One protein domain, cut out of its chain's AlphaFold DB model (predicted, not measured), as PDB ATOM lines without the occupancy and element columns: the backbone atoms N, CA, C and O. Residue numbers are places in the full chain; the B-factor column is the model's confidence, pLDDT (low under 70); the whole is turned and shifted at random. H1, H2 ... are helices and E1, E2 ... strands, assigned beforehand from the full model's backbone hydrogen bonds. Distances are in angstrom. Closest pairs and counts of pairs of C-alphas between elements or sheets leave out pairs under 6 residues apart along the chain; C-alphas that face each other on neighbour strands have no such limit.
ATOM      1  N   VAL A  28     -34.892  21.935 -30.740       95.50
ATOM      2  CA  VAL A  28     -35.605  21.806 -29.462       95.50
ATOM      3  C   VAL A  28     -37.109  22.050 -29.667       95.50
ATOM      4  O   VAL A  28     -37.484  23.118 -30.166       95.50
ATOM      5  N   PRO A  29     -37.997  21.109 -29.284       95.38
ATOM      6  CA  PRO A  29     -39.437  21.301 -29.426       95.38
ATOM      7  C   PRO A  29     -39.960  22.443 -28.548       95.38
ATOM      8  O   PRO A  29     -39.726  22.495 -27.344       95.38
ATOM      9  N   SER A  30     -40.718  23.359 -29.151       95.31
ATOM     10  CA  SER A  30     -41.162  24.589 -28.480       95.31
ATOM     11  C   SER A  30     -42.101  24.349 -27.292       95.31
ATOM     12  O   SER A  30     -42.024  25.091 -26.320       95.31
ATOM     13  N   LEU A  31     -42.957  23.319 -27.342       95.56
ATOM     14  CA  LEU A  31     -43.840  22.962 -26.220       95.56
ATOM     15  C   LEU A  31     -43.050  22.391 -25.038       95.56
ATOM     16  O   LEU A  31     -43.330  22.746 -23.903       95.56
ATOM     17  N   THR A  32     -42.017  21.590 -25.304       95.50
ATOM     18  CA  THR A  32     -41.092  21.090 -24.277       95.50
ATOM     19  C   THR A  32     -40.293  22.233 -23.654       95.50
ATOM     20  O   THR A  32     -40.121  22.286 -22.441       95.50
ATOM     21  N   ALA A  33     -39.830  23.186 -24.471       95.75
ATOM     22  CA  ALA A  33     -39.160  24.383 -23.974       95.75
ATOM     23  C   ALA A  33     -40.090  25.252 -23.119       95.75
ATOM     24  O   ALA A  33     -39.657  25.758 -22.089       95.75
ATOM     25  N   LEU A  34     -41.358  25.402 -23.517       95.62
ATOM     26  CA  LEU A  34     -42.365  26.089 -22.715       95.62
ATOM     27  C   LEU A  34     -42.588  25.369 -21.386       95.62
ATOM     28  O   LEU A  34     -42.464  26.011 -20.351       95.62
ATOM     29  N   GLU A  35     -42.853  24.060 -21.403       95.00
ATOM     30  CA  GLU A  35     -43.000  23.249 -20.193       95.00
ATOM     31  C   GLU A  35     -41.807  23.463 -19.260       95.00
ATOM     32  O   GLU A  35     -41.991  23.859 -18.113       95.00
ATOM     33  N   ALA A  36     -40.580  23.313 -19.761       94.31
ATOM     34  CA  ALA A  36     -39.359  23.470 -18.977       94.31
ATOM     35  C   ALA A  36     -39.107  24.904 -18.466       94.31
ATOM     36  O   ALA A  36     -38.395  25.061 -17.474       94.31
ATOM     37  N   THR A  37     -39.681  25.943 -19.089       92.56
ATOM     38  CA  THR A  37     -39.654  27.319 -18.553       92.56
ATOM     39  C   THR A  37     -40.425  27.410 -17.237       92.56
ATOM     40  O   THR A  37     -40.021  28.127 -16.322       92.56
ATOM     41  N   VAL A  38     -41.553  26.708 -17.150       88.12
ATOM     42  CA  VAL A  38     -42.512  26.853 -16.046       88.12
ATOM     43  C   VAL A  38     -42.402  25.722 -15.036       88.12
ATOM     44  O   VAL A  38     -42.780  25.920 -13.887       88.12
ATOM     45  N   ARG A  39     -41.868  24.560 -15.430       75.81
ATOM     46  CA  ARG A  39     -41.823  23.331 -14.632       75.81
ATOM     47  C   ARG A  39     -41.163  23.575 -13.274       75.81
ATOM     48  O   ARG A  39     -39.947  23.675 -13.150       75.81
ATOM     49  N   ARG A  40     -42.010  23.642 -12.251       68.19
ATOM     50  CA  ARG A  40     -41.685  23.614 -10.822       68.19
ATOM     51  C   ARG A  40     -42.429  22.427 -10.217       68.19
ATOM     52  O   ARG A  40     -43.487  22.060 -10.726       68.19
ATOM     53  N   GLU A  41     -41.916  21.851  -9.132       58.34
ATOM     54  CA  GLU A  41     -42.525  20.681  -8.461       58.34
ATOM     55  C   GLU A  41     -43.978  20.923  -7.990       58.34
ATOM     56  O   GLU A  41     -44.728  19.990  -7.709       58.34
ATOM     57  N   GLU A  42     -44.402  22.185  -7.943       61.41
ATOM     58  CA  GLU A  42     -45.679  22.622  -7.381       61.41
ATOM     59  C   GLU A  42     -46.805  22.799  -8.413       61.41
ATOM     60  O   GLU A  42     -47.952  23.024  -8.024       61.41
ATOM     61  N   ILE A  43     -46.528  22.683  -9.715       76.19
ATOM     62  CA  ILE A  43     -47.555  22.887 -10.748       76.19
ATOM     63  C   ILE A  43     -48.457  21.646 -10.851       76.19
ATOM     64  O   ILE A  43     -47.982  20.511 -10.891       76.19
ATOM     65  N   GLY A  44     -49.776  21.867 -10.856       88.88
ATOM     66  CA  GLY A  44     -50.781  20.821 -11.066       88.88
ATOM     67  C   GLY A  44     -50.815  20.288 -12.502       88.88
ATOM     68  O   GLY A  44     -49.971  20.620 -13.334       88.88
ATOM     69  N   ASP A  45     -51.822  19.474 -12.813       94.62
ATOM     70  CA  ASP A  45     -52.040  19.006 -14.184       94.62
ATOM     71  C   ASP A  45     -52.230  20.206 -15.128       94.62
ATOM     72  O   ASP A  45     -52.986  21.140 -14.843       94.62
ATOM     73  N   THR A  46     -51.501  20.202 -16.241       95.50
ATOM     74  CA  THR A  46     -51.310  21.388 -17.077       95.50
ATOM     75  C   THR A  46     -51.441  21.059 -18.556       95.50
ATOM     76  O   THR A  46     -50.917  20.066 -19.058       95.50
ATOM     77  N   ILE A  47     -52.116  21.944 -19.276       96.56
ATOM     78  CA  ILE A  47     -52.077  22.038 -20.726       96.56
ATOM     79  C   ILE A  47     -51.034  23.082 -21.093       96.56
ATOM     80  O   ILE A  47     -51.231  24.271 -20.834       96.56
ATOM     81  N   PHE A  48     -49.956  22.653 -21.742       96.50
ATOM     82  CA  PHE A  48     -49.045  23.579 -22.404       96.50
ATOM     83  C   PHE A  48     -49.497  23.788 -23.834       96.50
ATOM     84  O   PHE A  48     -49.740  22.810 -24.548       96.50
ATOM     85  N   PHE A  49     -49.596  25.041 -24.263       96.38
ATOM     86  CA  PHE A  49     -50.050  25.360 -25.603       96.38
ATOM     87  C   PHE A  49     -49.223  26.451 -26.282       96.38
ATOM     88  O   PHE A  49     -48.629  27.321 -25.650       96.38
ATOM     89  N   ILE A  50     -49.217  26.395 -27.609       95.75
ATOM     90  CA  ILE A  50     -48.694  27.437 -28.486       95.75
ATOM     91  C   ILE A  50     -49.788  27.795 -29.482       95.75
ATOM     92  O   ILE A  50     -50.337  26.921 -30.169       95.75
ATOM     93  N   LYS A  51     -50.113  29.082 -29.566       93.94
ATOM     94  CA  LYS A  51     -51.153  29.591 -30.445       93.94
ATOM     95  C   LYS A  51     -50.779  29.378 -31.907       93.94
ATOM     96  O   LYS A  51     -49.662  29.619 -32.362       93.94
ATOM     97  N   SER A  52     -51.775  28.934 -32.659       90.81
ATOM     98  CA  SER A  52     -51.740  28.851 -34.112       90.81
ATOM     99  C   SER A  52     -52.450  30.085 -34.696       90.81
ATOM    100  O   SER A  52     -52.157  31.236 -34.353       90.81
ATOM    101  N   HIS A  53     -53.411  29.876 -35.587       87.31
ATOM    102  CA  HIS A  53     -54.274  30.911 -36.133       87.31
ATOM    103  C   HIS A  53     -55.628  30.927 -35.418       87.31
ATOM    104  O   HIS A  53     -56.117  29.890 -34.980       87.31
ATOM    105  N   ARG A  54     -56.255  32.109 -35.349       89.19
ATOM    106  CA  ARG A  54     -57.532  32.319 -34.643       89.19
ATOM    107  C   ARG A  54     -57.450  31.825 -33.189       89.19
ATOM    108  O   ARG A  54     -56.495  32.172 -32.500       89.19
ATOM    109  N   ASP A  55     -58.432  31.048 -32.759       91.69
ATOM    110  CA  ASP A  55     -58.589  30.413 -31.452       91.69
ATOM    111  C   ASP A  55     -57.955  29.010 -31.374       91.69
ATOM    112  O   ASP A  55     -58.097  28.324 -30.365       91.69
ATOM    113  N   LEU A  56     -57.253  28.565 -32.421       93.19
ATOM    114  CA  LEU A  56     -56.628  27.245 -32.465       93.19
ATOM    115  C   LEU A  56     -55.273  27.238 -31.760       93.19
ATOM    116  O   LEU A  56     -54.458  28.159 -31.906       93.19
ATOM    117  N   VAL A  57     -54.999  26.137 -31.067       95.50
ATOM    118  CA  VAL A  57     -53.745  25.903 -30.356       95.50
ATOM    119  C   VAL A  57     -53.157  24.540 -30.690       95.50
ATOM    120  O   VAL A  57     -53.876  23.553 -30.850       95.50
ATOM    121  N   TYR A  58     -51.831  24.490 -30.759       95.69
ATOM    122  CA  TYR A  58     -51.089  23.247 -30.588       95.69
ATOM    123  C   TYR A  58     -50.885  23.031 -29.104       95.69
ATOM    124  O   TYR A  58     -50.420  23.954 -28.437       95.69
ATOM    125  N   TYR A  59     -51.191  21.847 -28.590       96.56
ATOM    126  CA  TYR A  59     -51.106  21.612 -27.156       96.56
ATOM    127  C   TYR A  59     -50.626  20.211 -26.802       96.56
ATOM    128  O   TYR A  59     -50.649  19.287 -27.618       96.56
ATOM    129  N   THR A  60     -50.185  20.074 -25.558       96.12
ATOM    130  CA  THR A  60     -49.816  18.802 -24.949       96.12
ATOM    131  C   THR A  60     -50.282  18.782 -23.491       96.12
ATOM    132  O   THR A  60     -50.350  19.830 -22.844       96.12
ATOM    133  N   VAL A  61     -50.650  17.603 -22.990       95.88
ATOM    134  CA  VAL A  61     -51.238  17.417 -21.652       95.88
ATOM    135  C   VAL A  61     -50.193  16.833 -20.717       95.88
ATOM    136  O   VAL A  61     -49.724  15.726 -20.973       95.88
ATOM    137  N   VAL A  62     -49.813  17.541 -19.662       94.25
ATOM    138  CA  VAL A  62     -48.783  17.117 -18.703       94.25
ATOM    139  C   VAL A  62     -49.428  16.912 -17.341       94.25
ATOM    140  O   VAL A  62     -50.126  17.798 -16.846       94.25
ATOM    141  N   LYS A  63     -49.195  15.752 -16.726       92.25
ATOM    142  CA  LYS A  63     -49.672  15.489 -15.364       92.25
ATOM    143  C   LYS A  63     -48.688  16.000 -14.322       92.25
ATOM    144  O   LYS A  63     -47.476  16.038 -14.550       92.25
ATOM    145  N   LYS A  64     -49.197  16.324 -13.135       89.19
ATOM    146  CA  LYS A  64     -48.360  16.620 -11.974       89.19
ATOM    147  C   LYS A  64     -47.379  15.465 -11.729       89.19
ATOM    148  O   LYS A  64     -47.768  14.298 -11.749       89.19
ATOM    149  N   ASN A  65     -46.120  15.807 -11.458       86.06
ATOM    150  CA  ASN A  65     -45.000  14.880 -11.229       86.06
ATOM    151  C   ASN A  65     -44.595  14.009 -12.432       86.06
ATOM    152  O   ASN A  65     -43.736  13.139 -12.283       86.06
ATOM    153  N   GLU A  66     -45.161  14.223 -13.621       89.69
ATOM    154  CA  GLU A  66     -44.682  13.550 -14.827       89.69
ATOM    155  C   GLU A  66     -43.273  14.062 -15.183       89.69
ATOM    156  O   GLU A  66     -43.049  15.276 -15.110       89.69
ATOM    157  N   PRO A  67     -42.300  13.189 -15.526       90.12
ATOM    158  CA  PRO A  67     -40.985  13.615 -16.004       90.12
ATOM    159  C   PRO A  67     -41.106  14.465 -17.276       90.12
ATOM    160  O   PRO A  67     -42.030  14.282 -18.061       90.12
ATOM    161  N   LEU A  68     -40.146  15.367 -17.504       91.94
ATOM    162  CA  LEU A  68     -40.075  16.098 -18.769       91.94
ATOM    163  C   LEU A  68     -39.800  15.084 -19.881       91.94
ATOM    164  O   LEU A  68     -38.813  14.352 -19.820       91.94
ATOM    165  N   ILE A  69     -40.650  15.065 -20.902       92.50
ATOM    166  CA  ILE A  69     -40.478  14.203 -22.071       92.50
ATOM    167  C   ILE A  69     -40.089  15.089 -23.248       92.50
ATOM    168  O   ILE A  69     -40.854  15.963 -23.654       92.50
ATOM    169  N   LEU A  70     -38.905  14.852 -23.821       90.25
ATOM    170  CA  LEU A  70     -38.344  15.707 -24.868       90.25
ATOM    171  C   LEU A  70     -39.273  15.849 -26.080       90.25
ATOM    172  O   LEU A  70     -39.463  16.954 -26.590       90.25
ATOM    173  N   LYS A  71     -39.864  14.738 -26.528       87.06
ATOM    174  CA  LYS A  71     -40.757  14.684 -27.687       87.06
ATOM    175  C   LYS A  71     -42.104  14.100 -27.278       87.06
ATOM    176  O   LYS A  71     -42.223  12.894 -27.081       87.06
ATOM    177  N   ARG A  72     -43.112  14.964 -27.169       88.69
ATOM    178  CA  ARG A  72     -44.494  14.584 -26.847       88.69
ATOM    179  C   ARG A  72     -45.362  14.598 -28.095       88.69
ATOM    180  O   ARG A  72     -45.038  15.262 -29.082       88.69
ATOM    181  N   GLU A  73     -46.473  13.874 -28.035       89.38
ATOM    182  CA  GLU A  73     -47.535  14.032 -29.019       89.38
ATOM    183  C   GLU A  73     -48.117  15.448 -28.919       89.38
ATOM    184  O   GLU A  73     -48.288  16.007 -27.826       89.38
ATOM    185  N   ILE A  74     -48.368  16.040 -30.086       92.88
ATOM    186  CA  ILE A  74     -48.890  17.394 -30.222       92.88
ATOM    187  C   ILE A  74     -50.290  17.282 -30.798       92.88
ATOM    188  O   ILE A  74     -50.466  16.892 -31.952       92.88
ATOM    189  N   ALA A  75     -51.276  17.654 -29.992       94.38
ATOM    190  CA  ALA A  75     -52.660  17.748 -30.413       94.38
ATOM    191  C   ALA A  75     -52.971  19.158 -30.938       94.38
ATOM    192  O   ALA A  75     -52.245  20.121 -30.673       94.38
ATOM    193  N   TYR A  76     -54.061  19.278 -31.695       93.50
ATOM    194  CA  TYR A  76     -54.480  20.524 -32.331       93.50
ATOM    195  C   TYR A  76     -55.991  20.712 -32.221       93.50
ATOM    196  O   TYR A  76     -56.749  19.871 -32.703       93.50
ATOM    197  N   ALA A  77     -56.436  21.789 -31.576       94.38
ATOM    198  CA  ALA A  77     -57.860  22.063 -31.370       94.38
ATOM    199  C   ALA A  77     -58.111  23.542 -31.015       94.38
ATOM    200  O   ALA A  77     -57.166  24.254 -30.663       94.38
ATOM    201  N   PRO A  78     -59.369  24.019 -31.075       94.81
ATOM    202  CA  PRO A  78     -59.753  25.300 -30.484       94.81
ATOM    203  C   PRO A  78     -59.497  25.308 -28.976       94.81
ATOM    204  O   PRO A  78     -59.846  24.345 -28.291       94.81
ATOM    205  N   ILE A  79     -58.948  26.397 -28.438       95.44
ATOM    206  CA  ILE A  79     -58.612  26.497 -27.010       95.44
ATOM    207  C   ILE A  79     -59.833  26.306 -26.098       95.44
ATOM    208  O   ILE A  79     -59.704  25.707 -25.036       95.44
ATOM    209  N   GLY A  80     -61.026  26.737 -26.530       95.06
ATOM    210  CA  GLY A  80     -62.274  26.499 -25.797       95.06
ATOM    211  C   GLY A  80     -62.580  25.008 -25.634       95.06
ATOM    212  O   GLY A  80     -62.803  24.546 -24.522       95.06
ATOM    213  N   VAL A  81     -62.457  24.230 -26.718       95.75
ATOM    214  CA  VAL A  81     -62.648  22.768 -26.690       95.75
ATOM    215  C   VAL A  81     -61.624  22.103 -25.772       95.75
ATOM    216  O   VAL A  81     -61.963  21.196 -25.017       95.75
ATOM    217  N   VAL A  82     -60.368  22.558 -25.801       96.56
ATOM    218  CA  VAL A  82     -59.328  22.046 -24.896       96.56
ATOM    219  C   VAL A  82     -59.682  22.352 -23.438       96.56
ATOM    220  O   VAL A  82     -59.587  21.471 -22.587       96.56
ATOM    221  N   ALA A  83     -60.134  23.569 -23.137       95.50
ATOM    222  CA  ALA A  83     -60.514  23.959 -21.782       95.50
ATOM    223  C   ALA A  83     -61.712  23.163 -21.239       95.50
ATOM    224  O   ALA A  83     -61.723  22.865 -20.039       95.50
ATOM    225  N   ASP A  84     -62.665  22.804 -22.107       95.31
ATOM    226  CA  ASP A  84     -63.837  21.980 -21.780       95.31
ATOM    227  C   ASP A  84     -63.466  20.508 -21.555       95.31
ATOM    228  O   ASP A  84     -63.981  19.871 -20.635       95.31
ATOM    229  N   LEU A  85     -62.545  19.965 -22.361       96.88
ATOM    230  CA  LEU A  85     -62.033  18.598 -22.202       96.88
ATOM    231  C   LEU A  85     -61.186  18.437 -20.931       96.88
ATOM    232  O   LEU A  85     -61.179  17.363 -20.327       96.88
ATOM    233  N   TYR A  86     -60.493  19.499 -20.512       96.44
ATOM    234  CA  TYR A  86     -59.594  19.503 -19.356       96.44
ATOM    235  C   TYR A  86     -59.987  20.587 -18.334       96.44
ATOM    236  O   TYR A  86     -59.210  21.511 -18.073       96.44
ATOM    237  N   PRO A  87     -61.174  20.488 -17.699       94.19
ATOM    238  CA  PRO A  87     -61.765  21.575 -16.909       94.19
ATOM    239  C   PRO A  87     -61.000  21.910 -15.622       94.19
ATOM    240  O   PRO A  87     -61.167  22.997 -15.080       94.19
ATOM    241  N   GLN A  88     -60.159  20.994 -15.138       93.69
ATOM    242  CA  GLN A  88     -59.353  21.173 -13.923       93.69
ATOM    243  C   GLN A  88     -57.886  21.505 -14.211       93.69
ATOM    244  O   GLN A  88     -57.127  21.758 -13.280       93.69
ATOM    245  N   HIS A  89     -57.461  21.470 -15.478       95.44
ATOM    246  CA  HIS A  89     -56.067  21.738 -15.815       95.44
ATOM    247  C   HIS A  89     -55.801  23.242 -15.887       95.44
ATOM    248  O   HIS A  89     -56.656  24.027 -16.332       95.44
ATOM    249  N   LEU A  90     -54.583  23.614 -15.496       95.00
ATOM    250  CA  LEU A  90     -54.012  24.917 -15.818       95.00
ATOM    251  C   LEU A  90     -53.764  24.997 -17.325       95.00
ATOM    252  O   LEU A  90     -53.428  24.001 -17.963       95.00
ATOM    253  N   LEU A  91     -53.923  26.182 -17.898       95.88
ATOM    254  CA  LEU A  91     -53.667  26.465 -19.303       95.88
ATOM    255  C   LEU A  91     -52.472  27.413 -19.362       95.88
ATOM    256  O   LEU A  91     -52.577  28.566 -18.951       95.88
ATOM    257  N   ILE A  92     -51.332  26.943 -19.857       95.56
ATOM    258  CA  ILE A  92     -50.117  27.752 -19.938       95.56
ATOM    259  C   ILE A  92     -49.652  27.835 -21.385       95.56
ATOM    260  O   ILE A  92     -49.398  26.813 -22.019       95.56
ATOM    261  N   GLY A  93     -49.511  29.046 -21.915       95.69
ATOM    262  CA  GLY A  93     -49.100  29.210 -23.304       95.69
ATOM    263  C   GLY A  93     -48.743  30.622 -23.720       95.69
ATOM    264  O   GLY A  93     -48.838  31.563 -22.941       95.69
ATOM    265  N   ASP A  94     -48.314  30.766 -24.969       94.69
ATOM    266  CA  ASP A  94     -47.680  31.980 -25.511       94.69
ATOM    267  C   ASP A  94     -48.650  33.117 -25.856       94.69
ATOM    268  O   ASP A  94     -48.247  34.168 -26.354       94.69
ATOM    269  N   ASN A  95     -49.938  32.936 -25.583       94.38
ATOM    270  CA  ASN A  95     -50.958  33.903 -25.940       94.38
ATOM    271  C   ASN A  95     -52.094  33.931 -24.925       94.38
ATOM    272  O   ASN A  95     -52.555  32.898 -24.445       94.38
ATOM    273  N   ALA A  96     -52.595  35.140 -24.673       91.56
ATOM    274  CA  ALA A  96     -53.896  35.325 -24.052       91.56
ATOM    275  C   ALA A  96     -55.010  35.005 -25.060       91.56
ATOM    276  O   ALA A  96     -54.854  35.222 -26.266       91.56
ATOM    277  N   PHE A  97     -56.140  34.533 -24.543       88.81
ATOM    278  CA  PHE A  97     -57.375  34.348 -25.291       88.81
ATOM    279  C   PHE A  97     -58.517  35.023 -24.541       88.81
ATOM    280  O   PHE A  97     -58.637  34.868 -23.326       88.81
ATOM    281  N   ASP A  98     -59.362  35.741 -25.277       78.81
ATOM    282  CA  ASP A  98     -60.575  36.338 -24.729       78.81
ATOM    283  C   ASP A  98     -61.564  35.211 -24.383       78.81
ATOM    284  O   ASP A  98     -61.965  34.438 -25.256       78.81
ATOM    285  N   GLY A  99     -61.928  35.056 -23.105       71.19
ATOM    286  CA  GLY A  99     -62.811  33.969 -22.664       71.19
ATOM    287  C   GLY A  99     -62.897  33.776 -21.147       71.19
ATOM    288  O   GLY A  99     -62.240  34.465 -20.371       71.19
ATOM    289  N   GLN A 100     -63.705  32.797 -20.718       70.12
ATOM    290  CA  GLN A 100     -63.938  32.434 -19.308       70.12
ATOM    291  C   GLN A 100     -62.860  31.491 -18.732       70.12
ATOM    292  O   GLN A 100     -63.161  30.610 -17.932       70.12
ATOM    293  N   PHE A 101     -61.595  31.633 -19.131       86.94
ATOM    294  CA  PHE A 101     -60.527  30.784 -18.576       86.94
ATOM    295  C   PHE A 101     -60.122  31.212 -17.157       86.94
ATOM    296  O   PHE A 101     -59.575  30.408 -16.403       86.94
ATOM    297  N   GLY A 102     -60.436  32.456 -16.773       84.44
ATOM    298  CA  GLY A 102     -60.168  32.995 -15.442       84.44
ATOM    299  C   GLY A 102     -58.700  32.843 -15.046       84.44
ATOM    300  O   GLY A 102     -57.802  32.991 -15.871       84.44
ATOM    301  N   GLU A 103     -58.463  32.488 -13.787       88.06
ATOM    302  CA  GLU A 103     -57.119  32.299 -13.223       88.06
ATOM    303  C   GLU A 103     -56.405  31.034 -13.730       88.06
ATOM    304  O   GLU A 103     -55.219  30.849 -13.465       88.06
ATOM    305  N   ARG A 104     -57.087  30.159 -14.489       92.31
ATOM    306  CA  ARG A 104     -56.460  28.952 -15.055       92.31
ATOM    307  C   ARG A 104     -55.489  29.284 -16.181       92.31
ATOM    308  O   ARG A 104     -54.620  28.467 -16.463       92.31
ATOM    309  N   LEU A 105     -55.656  30.428 -16.847       94.44
ATOM    310  CA  LEU A 105     -54.834  30.821 -17.987       94.44
ATOM    311  C   LEU A 105     -53.642  31.666 -17.540       94.44
ATOM    312  O   LEU A 105     -53.803  32.781 -17.052       94.44
ATOM    313  N   THR A 106     -52.437  31.163 -17.787       93.88
ATOM    314  CA  THR A 106     -51.189  31.906 -17.597       93.88
ATOM    315  C   THR A 106     -50.479  32.075 -18.932       93.88
ATOM    316  O   THR A 106     -50.220  31.104 -19.643       93.88
ATOM    317  N   VAL A 107     -50.122  33.316 -19.263       94.50
ATOM    318  CA  VAL A 107     -49.325  33.599 -20.457       94.50
ATOM    319  C   VAL A 107     -47.843  33.431 -20.134       94.50
ATOM    320  O   VAL A 107     -47.318  34.081 -19.230       94.50
ATOM    321  N   CYS A 108     -47.167  32.561 -20.875       93.69
ATOM    322  CA  CYS A 108     -45.749  32.266 -20.726       93.69
ATOM    323  C   CYS A 108     -45.142  31.902 -22.085       93.69
ATOM    324  O   CYS A 108     -45.812  31.337 -22.945       93.69
ATOM    325  N   PHE A 109     -43.860  32.200 -22.280       93.75
ATOM    326  CA  PHE A 109     -43.170  31.984 -23.550       93.75
ATOM    327  C   PHE A 109     -42.037  30.961 -23.398       93.75
ATOM    328  O   PHE A 109     -41.387  30.913 -22.347       93.75
ATOM    329  N   PRO A 110     -41.726  30.177 -24.449       93.94
ATOM    330  CA  PRO A 110     -40.473  29.433 -24.498       93.94
ATOM    331  C   PRO A 110     -39.289  30.394 -24.333       93.94
ATOM    332  O   PRO A 110     -39.180  31.383 -25.060       93.94
ATOM    333  N   MET A 111     -38.393  30.113 -23.388       93.75
ATOM    334  CA  MET A 111     -37.245  30.977 -23.105       93.75
ATOM    335  C   MET A 111     -35.979  30.466 -23.796       93.75
ATOM    336  O   MET A 111     -35.675  29.276 -23.760       93.75
ATOM    337  N   GLY A 112     -35.202  31.376 -24.391       93.62
ATOM    338  CA  GLY A 112     -33.979  31.025 -25.127       93.62
ATOM    339  C   GLY A 112     -32.922  30.313 -24.274       93.62
ATOM    340  O   GLY A 112     -32.284  29.381 -24.751       93.62
ATOM    341  N   GLU A 113     -32.783  30.693 -23.001       95.81
ATOM    342  CA  GLU A 113     -31.898  30.006 -22.050       95.81
ATOM    343  C   GLU A 113     -32.317  28.544 -21.840       95.81
ATOM    344  O   GLU A 113     -31.485  27.642 -21.874       95.81
TER     345      GLU A 113
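What this domain is: This is residues 28 to 113 of the 150 residues of the protein "TsaD domain-containing protein" of Candidatus Marinimicrobia bacterium (UniProt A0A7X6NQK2). A small, strongly twisted sheet of five strands forms a wall through the middle of the domain, with one short helix packed on each of its faces: H1 on one, H2 on the other. E1 runs through the core, and both helices cover it. The printed part has 86 residues with two named helices and five named strands, in the order H1, E1, E2, E3, H2, E4, E5; the sheet is mixed, in the order E3, E2, E1, E4, E5. The class is mixed, helices and strands, with 40 residues in named elements, under half of those printed. The whole is compact, with a radius of gyration of the C-alphas of 11.8 A, and rounded, with spans of 29 by 25 by 21 A.

How they stand to each other: H1, residues 30 to 38, is on the sheet at a height over the sheet of 8.7 A. It lies over E1, residues 46 to 51, and only just not over E4, residues 90 to 93: 6 of its C-alphas fall on E1 and 2 on E4. It runs slantwise to the strands, at 49 degrees to E1 on the local plane; the closest C-alphas of the two are those of Glu 35 and Phe 48, 6.4 A apart. E1 and E2, residues 56 to 62, form an antiparallel hairpin, with N 46 and O 62 within hydrogen-bond range at 2.8 A. E2 and E3, residues 75 to 78, form another hairpin, with N 59 and O 75 at 2.9 A. E1, E2 and E3 are a meander, each strand the antiparallel neighbour of the one before. H2, residues 79 to 85, is on the face opposite to H1, at a height over the sheet of 8.5 A; it lies over E1 and runs along the strands, at 20 degrees to E1 on the local plane. Its closest C-alpha pair with E2 is Leu 56 and Ile 79, 5.9 A. E3, H2 and E4 are a split strand-helix-strand unit, two strands of one sheet that follow each other among the strands with a helix between them in the chain and, here, E2 and E1 between them in the sheet; its crossover is right-handed. E4 is parallel to E1, with N 47 and O 90 at 2.8 A. E5, residues 105 to 107, is an edge strand parallel to E4, with N 106 and O 91 at 2.8 A. In H1 and H2 every O i to N i+4 pair is within hydrogen-bond range.

Where its parts are: H1 begins at C-alpha 30, (-41.162, 24.589, -28.480), and is 12.7 A long. E1 measures 15.7 A, E2 18.8 A, E3 10.4 A, H2 9.9 A, E4 9.9 A and E5 6.6 A, which ends at C-alpha 107, (-49.325, 33.599, -20.457).

The domain as a whole: The C-alphas farthest apart, of Asp 84 and Glu 113, are 32.9 A apart. The printed part has no cut. The links E2 to E3 and E4 to E5 are long. Mean pLDDT of the printed part is 91.2; residues 40 to 42 are under 70.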